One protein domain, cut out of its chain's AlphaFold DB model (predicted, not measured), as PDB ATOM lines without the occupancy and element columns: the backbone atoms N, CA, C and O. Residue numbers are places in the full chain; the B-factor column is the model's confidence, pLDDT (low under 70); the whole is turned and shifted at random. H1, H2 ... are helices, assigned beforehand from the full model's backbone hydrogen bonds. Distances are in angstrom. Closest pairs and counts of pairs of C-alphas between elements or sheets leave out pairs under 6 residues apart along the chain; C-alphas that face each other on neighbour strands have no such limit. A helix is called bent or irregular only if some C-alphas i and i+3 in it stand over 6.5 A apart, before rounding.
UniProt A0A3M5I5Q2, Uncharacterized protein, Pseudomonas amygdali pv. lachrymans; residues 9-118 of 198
ATOM      1  N   SER A   9     145.137 210.188 104.459       83.62
ATOM      2  CA  SER A   9     144.260 209.039 104.690       83.62
ATOM      3  C   SER A   9     145.023 207.799 105.154       83.62
ATOM      4  O   SER A   9     144.613 207.182 106.141       83.62
ATOM      5  N   ASP A  10     146.154 207.467 104.525       83.12
ATOM      6  CA  ASP A  10     146.946 206.282 104.889       83.12
ATOM      7  C   ASP A  10     147.528 206.429 106.292       83.12
ATOM      8  O   ASP A  10     147.477 205.507 107.109       83.12
ATOM      9  N   TYR A  11     148.018 207.625 106.618       84.38
ATOM     10  CA  TYR A  11     148.574 207.906 107.935       84.38
ATOM     11  C   TYR A  11     147.505 207.938 109.041       84.38
ATOM     12  O   TYR A  11     147.744 207.479 110.164       84.38
ATOM     13  N   ALA A  12     146.292 208.414 108.741       86.31
ATOM     14  CA  ALA A  12     145.164 208.340 109.669       86.31
ATOM     15  C   ALA A  12     144.730 206.887 109.927       86.31
ATOM     16  O   ALA A  12     144.519 206.499 111.084       86.31
ATOM     17  N   PHE A  13     144.647 206.069 108.872       87.50
ATOM     18  CA  PHE A  13     144.355 204.639 108.986       87.50
ATOM     19  C   PHE A  13     145.424 203.914 109.812       87.50
ATOM     20  O   PHE A  13     145.098 203.163 110.734       87.50
ATOM     21  N   PHE A  14     146.695 204.219 109.556       88.44
ATOM     22  CA  PHE A  14     147.833 203.702 110.303       88.44
ATOM     23  C   PHE A  14     147.748 203.994 111.800       88.44
ATOM     24  O   PHE A  14     147.768 203.072 112.621       88.44
ATOM     25  N   LYS A  15     147.532 205.261 112.173       89.06
ATOM     26  CA  LYS A  15     147.342 205.654 113.577       89.06
ATOM     27  C   LYS A  15     146.155 204.954 114.225       89.06
ATOM     28  O   LYS A  15     146.241 204.555 115.388       89.06
ATOM     29  N   LYS A  16     145.045 204.804 113.497       90.12
ATOM     30  CA  LYS A  16     143.853 204.102 113.992       90.12
ATOM     31  C   LYS A  16     144.156 202.627 114.266       90.12
ATOM     32  O   LYS A  16     143.736 202.115 115.300       90.12
ATOM     33  N   THR A  17     144.908 201.969 113.388       89.56
ATOM     34  CA  THR A  17     145.302 200.566 113.564       89.56
ATOM     35  C   THR A  17     146.246 200.388 114.749       89.56
ATOM     36  O   THR A  17     145.951 199.561 115.606       89.56
ATOM     37  N   ILE A  18     147.283 201.220 114.891       88.19
ATOM     38  CA  ILE A  18     148.181 201.169 116.060       88.19
ATOM     39  C   ILE A  18     147.401 201.360 117.367       88.19
ATOM     40  O   ILE A  18     147.573 200.585 118.307       88.19
ATOM     41  N   ARG A  19     146.513 202.362 117.439       89.50
ATOM     42  CA  ARG A  19     145.683 202.589 118.636       89.50
ATOM     43  C   ARG A  19     144.774 201.401 118.939       89.50
ATOM     44  O   ARG A  19     144.604 201.073 120.107       89.50
ATOM     45  N   GLY A  20     144.211 200.771 117.908       88.25
ATOM     46  CA  GLY A  20     143.391 199.573 118.064       88.25
ATOM     47  C   GLY A  20     144.183 198.394 118.627       88.25
ATOM     48  O   GLY A  20     143.723 197.741 119.558       88.25
ATOM     49  N   VAL A  21     145.404 198.177 118.132       88.56
ATOM     50  CA  VAL A  21     146.291 197.106 118.613       88.56
ATOM     51  C   VAL A  21     146.726 197.347 120.059       88.56
ATOM     52  O   VAL A  21     146.592 196.459 120.896       88.56
ATOM     53  N   VAL A  22     147.165 198.563 120.391       87.25
ATOM     54  CA  VAL A  22     147.540 198.934 121.768       87.25
ATOM     55  C   VAL A  22     146.349 198.843 122.728       87.25
ATOM     56  O   VAL A  22     146.506 198.411 123.867       87.25
ATOM     57  N   GLY A  23     145.160 199.246 122.278       85.44
ATOM     58  CA  GLY A  23     143.924 199.162 123.057       85.44
ATOM     59  C   GLY A  23     143.321 197.757 123.132       85.44
ATOM     60  O   GLY A  23     142.292 197.591 123.779       85.44
ATOM     61  N   GLY A  24     143.915 196.765 122.463       84.75
ATOM     62  CA  GLY A  24     143.417 195.388 122.420       84.75
ATOM     63  C   GLY A  24     142.146 195.183 121.588       84.75
ATOM     64  O   GLY A  24     141.608 194.082 121.576       84.75
ATOM     65  N   SER A  25     141.663 196.205 120.875       88.00
ATOM     66  CA  SER A  25     140.495 196.099 119.989       88.00
ATOM     67  C   SER A  25     140.836 195.576 118.593       88.00
ATOM     68  O   SER A  25     139.935 195.283 117.810       88.00
ATOM     69  N   LYS A  26     142.128 195.447 118.278       87.62
ATOM     70  CA  LYS A  26     142.639 194.791 117.072       87.62
ATOM     71  C   LYS A  26     143.755 193.806 117.422       87.62
ATOM     72  O   LYS A  26     144.538 194.087 118.331       87.62
ATOM     73  N   PRO A  27     143.882 192.682 116.698       86.81
ATOM     74  CA  PRO A  27     145.015 191.786 116.865       86.81
ATOM     75  C   PRO A  27     146.292 192.421 116.301       86.81
ATOM     76  O   PRO A  27     146.255 193.195 115.348       86.81
ATOM     77  N   LEU A  28     147.453 192.032 116.836       83.94
ATOM     78  CA  LEU A  28     148.751 192.495 116.329       83.94
ATOM     79  C   LEU A  28     148.970 192.154 114.846       83.94
ATOM     80  O   LEU A  28     149.651 192.893 114.138       83.94
ATOM     81  N   ARG A  29     148.352 191.070 114.365       85.69
ATOM     82  CA  ARG A  29     148.386 190.681 112.953       85.69
ATOM     83  C   ARG A  29     147.890 191.798 112.032       85.69
ATOM     84  O   ARG A  29     148.503 191.996 110.997       85.69
ATOM     85  N   ASP A  30     146.901 192.593 112.439       85.50
ATOM     86  CA  ASP A  30     146.422 193.729 111.638       85.50
ATOM     87  C   ASP A  30     147.516 194.783 111.420       85.50
ATOM     88  O   ASP A  30     147.572 195.417 110.368       85.50
ATOM     89  N   LEU A  31     148.393 194.992 112.412       84.62
ATOM     90  CA  LEU A  31     149.544 195.884 112.264       84.62
ATOM     91  C   LEU A  31     150.571 195.288 111.296       84.62
ATOM     92  O   LEU A  31     151.148 196.023 110.499       84.62
ATOM     93  N   PHE A  32     150.790 193.975 111.342       84.31
ATOM     94  CA  PHE A  32     151.705 193.298 110.423       84.31
ATOM     95  C   PHE A  32     151.178 193.281 108.990       84.31
ATOM     96  O   PHE A  32     151.923 193.620 108.077       84.31
ATOM     97  N   ASP A  33     149.897 192.970 108.800       84.56
ATOM     98  CA  ASP A  33     149.234 192.998 107.499       84.56
ATOM     99  C   ASP A  33     149.257 194.417 106.924       84.56
ATOM    100  O   ASP A  33     149.523 194.607 105.738       84.56
ATOM    101  N   LEU A  34     149.060 195.437 107.766       82.56
ATOM    102  CA  LEU A  34     149.216 196.824 107.348       82.56
ATOM    103  C   LEU A  34     150.642 197.121 106.881       82.56
ATOM    104  O   LEU A  34     150.821 197.765 105.854       82.56
ATOM    105  N   LEU A  35     151.663 196.651 107.595       79.19
ATOM    106  CA  LEU A  35     153.056 196.901 107.224       79.19
ATOM    107  C   LEU A  35     153.496 196.153 105.970       79.19
ATOM    108  O   LEU A  35     154.291 196.682 105.201       79.19
ATOM    109  N   SER A  36     152.951 194.965 105.727       79.44
ATOM    110  CA  SER A  36     153.193 194.229 104.486       79.44
ATOM    111  C   SER A  36     152.528 194.880 103.271       79.44
ATOM    112  O   SER A  36     153.039 194.756 102.164       79.44
ATOM    113  N   ASN A  37     151.405 195.577 103.474       78.75
ATOM    114  CA  ASN A  37     150.597 196.159 102.397       78.75
ATOM    115  C   ASN A  37     150.740 197.685 102.259       78.75
ATOM    116  O   ASN A  37     150.035 198.292 101.454       78.75
ATOM    117  N   SER A  38     151.611 198.327 103.040       77.88
ATOM    118  CA  SER A  38     151.794 199.782 103.024       77.88
ATOM    119  C   SER A  38     153.238 200.183 102.749       77.88
ATOM    120  O   SER A  38     154.159 199.371 102.773       77.88
ATOM    121  N   SER A  39     153.450 201.472 102.486       79.38
ATOM    122  CA  SER A  39     154.781 202.050 102.303       79.38
ATOM    123  C   SER A  39     155.501 202.376 103.618       79.38
ATOM    124  O   SER A  39     156.651 202.828 103.555       79.38
ATOM    125  N   PHE A  40     154.851 202.156 104.772       80.69
ATOM    126  CA  PHE A  40     155.414 202.401 106.100       80.69
ATOM    127  C   PHE A  40     156.517 201.392 106.417       80.69
ATOM    128  O   PHE A  40     156.355 200.179 106.290       80.69
ATOM    129  N   THR A  41     157.651 201.902 106.873       80.38
ATOM    130  CA  THR A  41     158.774 201.097 107.350       80.38
ATOM    131  C   THR A  41     158.556 200.655 108.796       80.38
ATOM    132  O   THR A  41     157.808 201.265 109.564       80.38
ATOM    133  N   ARG A  42     159.244 199.585 109.209       79.00
ATOM    134  CA  ARG A  42     159.181 199.092 110.597       79.00
ATOM    135  C   ARG A  42     159.716 200.142 111.575       79.00
ATOM    136  O   ARG A  42     159.220 200.258 112.692       79.00
ATOM    137  N   GLU A  43     160.689 200.930 111.138       75.69
ATOM    138  CA  GLU A  43     161.304 202.025 111.880       75.69
ATOM    139  C   GLU A  43     160.331 203.188 112.131       75.69
ATOM    140  O   GLU A  43     160.368 203.778 113.211       75.69
ATOM    141  N   GLU A  44     159.432 203.492 111.189       76.75
ATOM    142  CA  GLU A  44     158.397 204.536 111.329       76.75
ATOM    143  C   GLU A  44     157.263 204.129 112.282       76.75
ATOM    144  O   GLU A  44     156.603 204.982 112.880       76.75
ATOM    145  N   VAL A  45     157.060 202.826 112.479       80.88
ATOM    146  CA  VAL A  45     156.044 202.288 113.397       80.88
ATOM    147  C   VAL A  45     156.438 202.472 114.851       80.88
ATOM    148  O   VAL A  45     155.572 202.746 115.683       80.88
ATOM    149  N   MET A  46     157.727 202.337 115.174       81.56
ATOM    150  CA  MET A  46     158.178 202.286 116.569       81.56
ATOM    151  C   MET A  46     157.816 203.563 117.352       81.56
ATOM    152  O   MET A  46     157.213 203.439 118.424       81.56
ATOM    153  N   PRO A  47     158.064 204.788 116.836       79.44
ATOM    154  CA  PRO A  47     157.685 206.018 117.530       79.44
ATOM    155  C   PRO A  47     156.169 206.172 117.711       79.44
ATOM    156  O   PRO A  47     155.715 206.630 118.763       79.44
ATOM    157  N   GLU A  48     155.370 205.799 116.705       84.31
ATOM    158  CA  GLU A  48     153.906 205.881 116.793       84.31
ATOM    159  C   GLU A  48     153.345 204.883 117.803       84.31
ATOM    160  O   GLU A  48     152.413 205.213 118.534       84.31
ATOM    161  N   LEU A  49     153.931 203.690 117.892       83.19
ATOM    162  CA  LEU A  49     153.530 202.650 118.834       83.19
ATOM    163  C   LEU A  49     153.883 203.026 120.280       83.19
ATOM    164  O   LEU A  49     153.039 202.903 121.174       83.19
ATOM    165  N   LEU A  50     155.073 203.589 120.515       78.62
ATOM    166  CA  LEU A  50     155.457 204.167 121.813       78.62
ATOM    167  C   LEU A  50     154.534 205.331 122.211       78.62
ATOM    168  O   LEU A  50     154.084 205.429 123.354       78.62
ATOM    169  N   ARG A  51     154.180 206.201 121.258       83.12
ATOM    170  CA  ARG A  51     153.231 207.298 121.497       83.12
ATOM    171  C   ARG A  51     151.829 206.781 121.808       83.12
ATOM    172  O   ARG A  51     151.188 207.251 122.747       83.12
ATOM    173  N   ALA A  52     151.348 205.814 121.034       83.44
ATOM    174  CA  ALA A  52     150.025 205.239 121.203       83.44
ATOM    175  C   ALA A  52     149.893 204.449 122.505       83.44
ATOM    176  O   ALA A  52     148.805 204.451 123.065       83.44
ATOM    177  N   SER A  53     150.966 203.838 123.011       78.81
ATOM    178  CA  SER A  53     151.002 203.162 124.316       78.81
ATOM    179  C   SER A  53     151.158 204.106 125.507       78.81
ATOM    180  O   SER A  53     150.890 203.713 126.636       78.81
ATOM    181  N   GLY A  54     151.537 205.368 125.279       74.88
ATOM    182  CA  GLY A  54     151.873 206.294 126.363       74.88
ATOM    183  C   GLY A  54     153.215 205.980 127.035       74.88
ATOM    184  O   GLY A  54     153.557 206.616 128.027       74.88
ATOM    185  N   ILE A  55     153.986 205.047 126.467       73.75
ATOM    186  CA  ILE A  55     155.319 204.625 126.911       73.75
ATOM    187  C   ILE A  55     156.376 205.405 126.117       73.75
ATOM    188  O   ILE A  55     157.355 204.859 125.621       73.75
ATOM    189  N   GLN A  56     156.165 206.704 125.921       74.25
ATOM    190  CA  GLN A  56     157.174 207.520 125.255       74.25
ATOM    191  C   GLN A  56     158.432 207.555 126.116       74.25
ATOM    192  O   GLN A  56     158.341 207.740 127.330       74.25
ATOM    193  N   ILE A  57     159.593 207.375 125.491       72.06
ATOM    194  CA  ILE A  57     160.881 207.516 126.166       72.06
ATOM    195  C   ILE A  57     161.003 208.985 126.577       72.06
ATOM    196  O   ILE A  57     161.066 209.875 125.730       72.06
ATOM    197  N   THR A  58     160.973 209.253 127.881       68.19
ATOM    198  CA  THR A  58     161.112 210.604 128.434       68.19
ATOM    199  C   THR A  58     162.251 210.612 129.439       68.19
ATOM    200  O   THR A  58     162.209 209.865 130.411       68.19
ATOM    201  N   GLY A  59     163.267 211.447 129.216       56.53
ATOM    202  CA  GLY A  59     164.431 211.590 130.109       56.53
ATOM    203  C   GLY A  59     164.260 212.674 131.157       56.53
ATOM    204  O   GLY A  59     165.217 213.376 131.452       56.53
ATOM    205  N   ASN A  60     163.033 212.886 131.635       58.28
ATOM    206  CA  ASN A  60     162.727 213.985 132.541       58.28
ATOM    207  C   ASN A  60     162.514 213.454 133.963       58.28
ATOM    208  O   ASN A  60     161.832 212.449 134.145       58.28
ATOM    209  N   GLU A  61     163.022 214.179 134.957       55.53
ATOM    210  CA  GLU A  61     162.874 213.911 136.397       55.53
ATOM    211  C   GLU A  61     161.404 213.837 136.840       55.53
ATOM    212  O   GLU A  61     161.072 213.240 137.857       55.53
ATOM    213  N   LYS A  62     160.489 214.386 136.032       63.06
ATOM    214  CA  LYS A  62     159.030 214.281 136.208       63.06
ATOM    215  C   LYS A  62     158.446 212.927 135.773       63.06
ATOM    216  O   LYS A  62     157.224 212.800 135.646       63.06
ATOM    217  N   PHE A  63     159.284 211.940 135.464       72.88
ATOM    218  CA  PHE A  63     158.834 210.594 135.145       72.88
ATOM    219  C   PHE A  63     158.111 209.977 136.348       72.88
ATOM    220  O   PHE A  63     158.595 210.011 137.473       72.88
ATOM    221  N   SER A  64     156.939 209.393 136.097       77.50
ATOM    222  CA  SER A  64     156.169 208.674 137.107       77.50
ATOM    223  C   SER A  64     155.960 207.242 136.641       77.50
ATOM    224  O   SER A  64     155.344 207.010 135.595       77.50
ATOM    225  N   SER A  65     156.445 206.289 137.438       76.62
ATOM    226  CA  SER A  65     156.265 204.851 137.215       76.62
ATOM    227  C   SER A  65     154.788 204.438 137.216       76.62
ATOM    228  O   SER A  65     154.426 203.467 136.558       76.62
ATOM    229  N   GLU A  66     153.898 205.221 137.836       79.38
ATOM    230  CA  GLU A  66     152.444 205.001 137.789       79.38
ATOM    231  C   GLU A  66     151.892 205.001 136.355       79.38
ATOM    232  O   GLU A  66     150.915 204.311 136.061       79.38
ATOM    233  N   ARG A  67     152.549 205.699 135.414       78.00
ATOM    234  CA  ARG A  67     152.153 205.676 133.994       78.00
ATOM    235  C   ARG A  67     152.206 204.268 133.399       78.00
ATOM    236  O   ARG A  67     151.373 203.946 132.550       78.00
ATOM    237  N   PHE A  68     153.117 203.424 133.882       79.38
ATOM    238  CA  PHE A  68     153.267 202.033 133.450       79.38
ATOM    239  C   PHE A  68     152.210 201.091 134.036       79.38
ATOM    240  O   PHE A  68     152.000 200.009 133.496       79.38
ATOM    241  N   LYS A  69     151.480 201.514 135.076       81.75
ATOM    242  CA  LYS A  69     150.377 200.736 135.660       81.75
ATOM    243  C   LYS A  69     149.046 200.935 134.933       81.75
ATOM    244  O   LYS A  69     148.077 200.228 135.203       81.75
ATOM    245  N   THR A  70     148.969 201.887 134.003       84.31
ATOM    246  CA  THR A  70     147.754 202.106 133.210       84.31
ATOM    247  C   THR A  70     147.499 200.927 132.268       84.31
ATOM    248  O   THR A  70     148.432 200.379 131.681       84.31
ATOM    249  N   GLN A  71     146.230 200.568 132.039       82.81
ATOM    250  CA  GLN A  71     145.873 199.502 131.085       82.81
ATOM    251  C   GLN A  71     146.452 199.747 129.686       82.81
ATOM    252  O   GLN A  71     146.844 198.812 128.994       82.81
ATOM    253  N   LYS A  72     146.548 201.018 129.288       82.38
ATOM    254  CA  LYS A  72     147.114 201.445 128.009       82.38
ATOM    255  C   LYS A  72     148.613 201.152 127.908       82.38
ATOM    256  O   LYS A  72     149.057 200.637 126.884       82.38
ATOM    257  N   ALA A  73     149.376 201.440 128.963       82.62
ATOM    258  CA  ALA A  73     150.792 201.097 129.013       82.62
ATOM    259  C   ALA A  73     150.985 199.577 129.056       82.62
ATOM    260  O   ALA A  73     151.751 199.043 128.264       82.62
ATOM    261  N   LEU A  74     150.218 198.849 129.872       85.12
ATOM    262  CA  LEU A  74     150.274 197.382 129.897       85.12
ATOM    263  C   LEU A  74     149.955 196.762 128.525       85.12
ATOM    264  O   LEU A  74     150.636 195.834 128.091       85.12
ATOM    265  N   GLY A  75     148.958 197.295 127.812       83.38
ATOM    266  CA  GLY A  75     148.656 196.915 126.429       83.38
ATOM    267  C   GLY A  75     149.828 197.190 125.485       83.38
ATOM    268  O   GLY A  75     150.218 196.321 124.712       83.38
ATOM    269  N   GLY A  76     150.463 198.356 125.614       86.00
ATOM    270  CA  GLY A  76     151.686 198.693 124.889       86.00
ATOM    271  C   GLY A  76     152.838 197.721 125.135       86.00
ATOM    272  O   GLY A  76     153.440 197.245 124.177       86.00
ATOM    273  N   ILE A  77     153.114 197.382 126.396       88.44
ATOM    274  CA  ILE A  77     154.162 196.422 126.773       88.44
ATOM    275  C   ILE A  77     153.893 195.061 126.127       88.44
ATOM    276  O   ILE A  77     154.790 194.502 125.505       88.44
ATOM    277  N   LYS A  78     152.649 194.564 126.165       87.50
ATOM    278  CA  LYS A  78     152.270 193.306 125.494       87.50
ATOM    279  C   LYS A  78     152.511 193.341 123.987       87.50
ATOM    280  O   LYS A  78     152.926 192.339 123.399       87.50
ATOM    281  N   VAL A  79     152.255 194.483 123.354       87.31
ATOM    282  CA  VAL A  79     152.563 194.675 121.936       87.31
ATOM    283  C   VAL A  79     154.076 194.611 121.714       87.31
ATOM    284  O   VAL A  79     154.508 193.871 120.835       87.31
ATOM    285  N   PHE A  80     154.886 195.281 122.541       88.06
ATOM    286  CA  PHE A  80     156.351 195.196 122.458       88.06
ATOM    287  C   PHE A  80     156.879 193.776 122.651       88.06
ATOM    288  O   PHE A  80     157.681 193.325 121.838       88.06
ATOM    289  N   GLU A  81     156.408 193.052 123.666       89.75
ATOM    290  CA  GLU A  81     156.769 191.646 123.874       89.75
ATOM    291  C   GLU A  81     156.471 190.801 122.634       89.75
ATOM    292  O   GLU A  81     157.294 190.007 122.180       89.75
ATOM    293  N   SER A  82     155.288 190.998 122.056       87.25
ATOM    294  CA  SER A  82     154.879 190.265 120.865       87.25
ATOM    295  C   SER A  82     155.775 190.603 119.673       87.25
ATOM    296  O   SER A  82     156.158 189.707 118.930       87.25
ATOM    297  N   MET A  83     156.175 191.866 119.512       86.06
ATOM    298  CA  MET A  83     157.088 192.294 118.448       86.06
ATOM    299  C   MET A  83     158.522 191.789 118.641       86.06
ATOM    300  O   MET A  83     159.177 191.454 117.657       86.06
ATOM    301  N   LEU A  84     159.006 191.693 119.883       87.88
ATOM    302  CA  LEU A  84     160.314 191.102 120.191       87.88
ATOM    303  C   LEU A  84     160.383 189.624 119.791       87.88
ATOM    304  O   LEU A  84     161.451 189.142 119.418       87.88
ATOM    305  N   GLY A  85     159.251 188.919 119.842       83.62
ATOM    306  CA  GLY A  85     159.136 187.522 119.431       83.62
ATOM    307  C   GLY A  85     158.974 187.288 117.925       83.62
ATOM    308  O   GLY A  85     158.986 186.131 117.511       83.62
ATOM    309  N   VAL A  86     158.812 188.337 117.109       82.44
ATOM    310  CA  VAL A  86     158.583 188.205 115.660       82.44
ATOM    311  C   VAL A  86     159.856 188.528 114.885       82.44
ATOM    312  O   VAL A  86     160.482 189.579 115.059       82.44
ATOM    313  N   GLU A  87     160.223 187.613 113.990       79.00
ATOM    314  CA  GLU A  87     161.378 187.770 113.114       79.00
ATOM    315  C   GLU A  87     161.264 189.055 112.272       79.00
ATOM    316  O   GLU A  87     160.210 189.396 111.735       79.00
ATOM    317  N   GLY A  88     162.355 189.819 112.210       79.25
ATOM    318  CA  GLY A  88     162.412 191.092 111.488       79.25
ATOM    319  C   GLY A  88     161.892 192.321 112.249       79.25
ATOM    320  O   GLY A  88     162.083 193.430 111.754       79.25
ATOM    321  N   TYR A  89     161.297 192.176 113.441       80.62
ATOM    322  CA  TYR A  89     160.834 193.314 114.261       80.62
ATOM    323  C   TYR A  89     161.696 193.603 115.492       80.62
ATOM    324  O   TYR A  89     161.794 194.759 115.905       80.62
ATOM    325  N   SER A  90     162.380 192.595 116.034       84.12
ATOM    326  CA  SER A  90     163.272 192.760 117.187       84.12
ATOM    327  C   SER A  90     164.415 193.748 116.915       84.12
ATOM    328  O   SER A  90     164.650 194.654 117.711       84.12
ATOM    329  N   SER A  91     165.097 193.634 115.769       84.62
ATOM    330  CA  SER A  91     166.239 194.500 115.438       84.62
ATOM    331  C   SER A  91     165.852 195.968 115.170       84.62
ATOM    332  O   SER A  91     166.517 196.846 115.729       84.62
ATOM    333  N   PRO A  92     164.785 196.295 114.408       83.38
ATOM    334  CA  PRO A  92     164.303 197.674 114.290       83.38
ATOM    335  C   PRO A  92     163.869 198.281 115.626       83.38
ATOM    336  O   PRO A  92     164.222 199.424 115.920       83.38
ATOM    337  N   LEU A  93     163.168 197.511 116.464       85.25
ATOM    338  CA  LEU A  93     162.752 197.952 117.797       85.25
ATOM    339  C   LEU A  93     163.964 198.284 118.677       85.25
ATOM    340  O   LEU A  93     164.038 199.358 119.270       85.25
ATOM    341  N   ILE A  94     164.960 197.402 118.702       86.25
ATOM    342  CA  ILE A  94     166.179 197.612 119.488       86.25
ATOM    343  C   ILE A  94     167.026 198.737 118.899       86.25
ATOM    344  O   ILE A  94     167.568 199.544 119.643       86.25
ATOM    345  N   SER A  95     167.070 198.879 117.575       86.31
ATOM    346  CA  SER A  95     167.708 200.025 116.920       86.31
ATOM    347  C   SER A  95     167.042 201.346 117.305       86.31
ATOM    348  O   SER A  95     167.732 202.348 117.478       86.31
ATOM    349  N   HIS A  96     165.714 201.362 117.450       85.75
ATOM    350  CA  HIS A  96     164.991 202.527 117.947       85.75
ATOM    351  C   HIS A  96     165.364 202.825 119.405       85.75
ATOM    352  O   HIS A  96     165.669 203.973 119.720       85.75
ATOM    353  N   PHE A  97     165.405 201.809 120.269       85.94
ATOM    354  CA  PHE A  97     165.832 201.968 121.659       85.94
ATOM    355  C   PHE A  97     167.255 202.507 121.777       85.94
ATOM    356  O   PHE A  97     167.457 203.514 122.448       85.94
ATOM    357  N   TRP A  98     168.205 201.928 121.043       85.19
ATOM    358  CA  TRP A  98     169.580 202.419 120.978       85.19
ATOM    359  C   TRP A  98     169.636 203.900 120.613       85.19
ATOM    360  O   TRP A  98     170.278 204.663 121.312       85.19
ATOM    361  N   LYS A  99     168.915 204.339 119.578       83.44
ATOM    362  CA  LYS A  99     168.958 205.739 119.123       83.44
ATOM    363  C   LYS A  99     168.380 206.757 120.111       83.44
ATOM    364  O   LYS A  99     168.717 207.931 120.006       83.44
ATOM    365  N   ASN A 100     167.461 206.349 120.987       83.50
ATOM    366  CA  ASN A 100     166.627 207.290 121.745       83.50
ATOM    367  C   ASN A 100     166.813 207.213 123.262       83.50
ATOM    368  O   ASN A 100     166.416 208.144 123.957       83.50
ATOM    369  N   ILE A 101     167.379 206.124 123.784       83.81
ATOM    370  CA  ILE A 101     167.604 205.961 125.219       83.81
ATOM    371  C   ILE A 101     168.958 206.543 125.604       83.81
ATOM    372  O   ILE A 101     170.001 206.160 125.080       83.81
ATOM    373  N   THR A 102     168.927 207.446 126.574       82.19
ATOM    374  CA  THR A 102     170.091 208.047 127.213       82.19
ATOM    375  C   THR A 102     170.269 207.494 128.630       82.19
ATOM    376  O   THR A 102     169.320 206.979 129.229       82.19
ATOM    377  N   PRO A 103     171.461 207.643 129.238       80.38
ATOM    378  CA  PRO A 103     171.686 207.250 130.631       80.38
ATOM    379  C   PRO A 103     170.763 207.935 131.651       80.38
ATOM    380  O   PRO A 103     170.601 207.428 132.748       80.38
ATOM    381  N   SER A 104     170.134 209.064 131.314       81.50
ATOM    382  CA  SER A 104     169.144 209.731 132.174       81.50
ATOM    383  C   SER A 104     167.752 209.081 132.147       81.50
ATOM    384  O   SER A 104     166.876 209.473 132.913       81.50
ATOM    385  N   ASN A 105     167.513 208.086 131.284       84.00
ATOM    386  CA  ASN A 105     166.230 207.387 131.182       84.00
ATOM    387  C   ASN A 105     166.076 206.201 132.155       84.00
ATOM    388  O   ASN A 105     165.153 205.411 131.967       84.00
ATOM    389  N   THR A 106     166.934 206.037 133.167       83.81
ATOM    390  CA  THR A 106     166.944 204.830 134.022       83.81
ATOM    391  C   THR A 106     165.584 204.495 134.627       83.81
ATOM    392  O   THR A 106     165.124 203.377 134.438       83.81
ATOM    393  N   LEU A 107     164.876 205.454 135.233       84.25
ATOM    394  CA  LEU A 107     163.553 205.198 135.833       84.25
ATOM    395  C   LEU A 107     162.514 204.711 134.811       84.25
ATOM    396  O   LEU A 107     161.679 203.855 135.111       84.25
ATOM    397  N   TRP A 108     162.561 205.251 133.590       87.50
ATOM    398  CA  TRP A 108     161.704 204.788 132.499       87.50
ATOM    399  C   TRP A 108     162.058 203.358 132.105       87.50
ATOM    400  O   TRP A 108     161.164 202.535 131.910       87.50
ATOM    401  N   LEU A 109     163.355 203.055 132.015       87.56
ATOM    402  CA  LEU A 109     163.833 201.726 131.655       87.56
ATOM    403  C   LEU A 109     163.518 200.691 132.726       87.56
ATOM    404  O   LEU A 109     163.150 199.587 132.359       87.56
ATOM    405  N   GLU A 110     163.620 201.040 134.007       87.81
ATOM    406  CA  GLU A 110     163.240 200.182 135.131       87.81
ATOM    407  C   GLU A 110     161.748 199.846 135.087       87.81
ATOM    408  O   GLU A 110     161.354 198.687 135.218       87.81
ATOM    409  N   ALA A 111     160.896 200.849 134.859       87.25
ATOM    410  CA  ALA A 111     159.458 200.633 134.742       87.25
ATOM    411  C   ALA A 111     159.106 199.788 133.505       87.25
ATOM    412  O   ALA A 111     158.235 198.922 133.569       87.25
ATOM    413  N   PHE A 112     159.802 200.017 132.388       88.19
ATOM    414  CA  PHE A 112     159.641 199.236 131.166       88.19
ATOM    415  C   PHE A 112     160.135 197.795 131.331       88.19
ATOM    416  O   PHE A 112     159.405 196.870 130.981       88.19
ATOM    417  N   SER A 113     161.324 197.587 131.903       89.25
ATOM    418  CA  SER A 113     161.921 196.264 132.114       89.25
ATOM    419  C   SER A 113     161.109 195.427 133.098       89.25
ATOM    420  O   SER A 113     160.897 194.245 132.848       89.25
ATOM    421  N   SER A 114     160.565 196.042 134.150       88.38
ATOM    422  CA  SER A 114     159.716 195.363 135.141       88.38
ATOM    423  C   SER A 114     158.402 194.829 134.560       88.38
ATOM    424  O   SER A 114     157.778 193.952 135.151       88.38
ATOM    425  N   GLY A 115     157.947 195.366 133.423       86.75
ATOM    426  CA  GLY A 115     156.749 194.886 132.734       86.75
ATOM    427  C   GLY A 115     157.002 193.753 131.737       86.75
ATOM    428  O   GLY A 115     156.038 193.194 131.215       86.75
ATOM    429  N   LEU A 116     158.264 193.435 131.440       90.50
ATOM    430  CA  LEU A 116     158.648 192.433 130.449       90.50
ATOM    431  C   LEU A 116     158.977 191.096 131.108       90.50
ATOM    432  O   LEU A 116     159.578 191.039 132.176       90.50
ATOM    433  N   ARG A 117     158.671 189.998 130.416       92.31
ATOM    434  CA  ARG A 117     159.116 188.662 130.838       92.31
ATOM    435  C   ARG A 117     160.609 188.448 130.588       92.31
ATOM    436  O   ARG A 117     161.154 188.944 129.598       92.31
ATOM    437  N   ALA A 118     161.227 187.552 131.361       93.19
ATOM    438  CA  ALA A 118     162.611 187.095 131.186       93.19
ATOM    439  C   ALA A 118     163.021 186.819 129.728       93.19
ATOM    440  O   ALA A 118     164.102 187.207 129.288       93.19
TER     441      ALA A 118
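What this domain is: This is residues 9 to 118 of the 198 residues of an uncharacterized protein of Pseudomonas amygdali pv. lachrymans (UniProt A0A3M5I5Q2). Two helices, H3 and H5, make the middle of a compact, rounded cluster of helices, running opposite ways and side by side over part of their length. The helical hairpin of H1 and H2 packs on them at one end through H1, H6 crosses the first part of H3, and the short H4 and H7 sit together at the other end. The printed part has 110 residues with seven named helices, H1 to H7 in order along the chain, and no named strand; the class is all helix. The radius of gyration of the C-alphas is 13.6 A, and the spans are 39 by 29 by 26 A.

How they stand to each other: H1, residues 9 to 22, and H2, residues 28 to 37, form a helical hairpin at a shallow tilt of 24 degrees, opposite ways; their closest C-alphas, of Val 21 and Leu 28, are 5.7 A apart. H1 touches residues 48 to 53 of H3, residues 42 to 53, at a steep tilt of 58 degrees, with the C-alphas of Arg 19 and Ala 52 closest at 5.7 A. H3 and H5, residues 71 to 84, touch at a shallow tilt of 22 degrees, opposite ways; the closest C-alphas are those of Ser 53 and Gly 76, 4.6 A apart. With residues 21 to 22 alone, H1 touches H5, about perpendicular at 80 degrees; the C-alphas of Val 22 and Gly 76 are closest at 5.2 A. With residues 42 to 46 alone, H3 touches H6, residues 90 to 100, closest at the C-alphas of Glu 43 and Pro 92, 5.8 A apart. H5 and H6 only just touch, and only at the corner, with 3 pairs of C-alphas within 8 A; the closest are those of Leu 84 and Ser 90, 4.5 A apart. H4, residues 65 to 69, touches residues 107 to 112 of H7, residues 103 to 114; the C-alphas of Ser 65 and Ala 111 are closest at 5.8 A. H7 is apart from H1, H2, H3 and H6. In H1, H2, H5 and H6 each O i to N i+4 pair is within hydrogen-bond range, against 5 of 8 in H3, 6 of 8 in H7 and 0 of 1 in H4, where 2 of 2 O i to N i+3 pairs are.

Where its parts are: H1 begins at C-alpha 9, (144.260, 209.039, 104.690), and is 20.1 A long; H5 is 19.9 A long. H7, 17.5 A long, is irregular, with C-alphas 104 and 107 8.1 A apart, and ends at C-alpha 114, (159.716, 195.363, 135.141).

The domain as a whole: The C-alphas farthest apart, of Asn 37 and Glu 61, are 40.3 A apart. The printed part has no cut. The link from H3 to H4, 11 residues, is long, and the other links are tight. The mean pLDDT of the printed part is 82.7, and residues 58 to 62 are under 70.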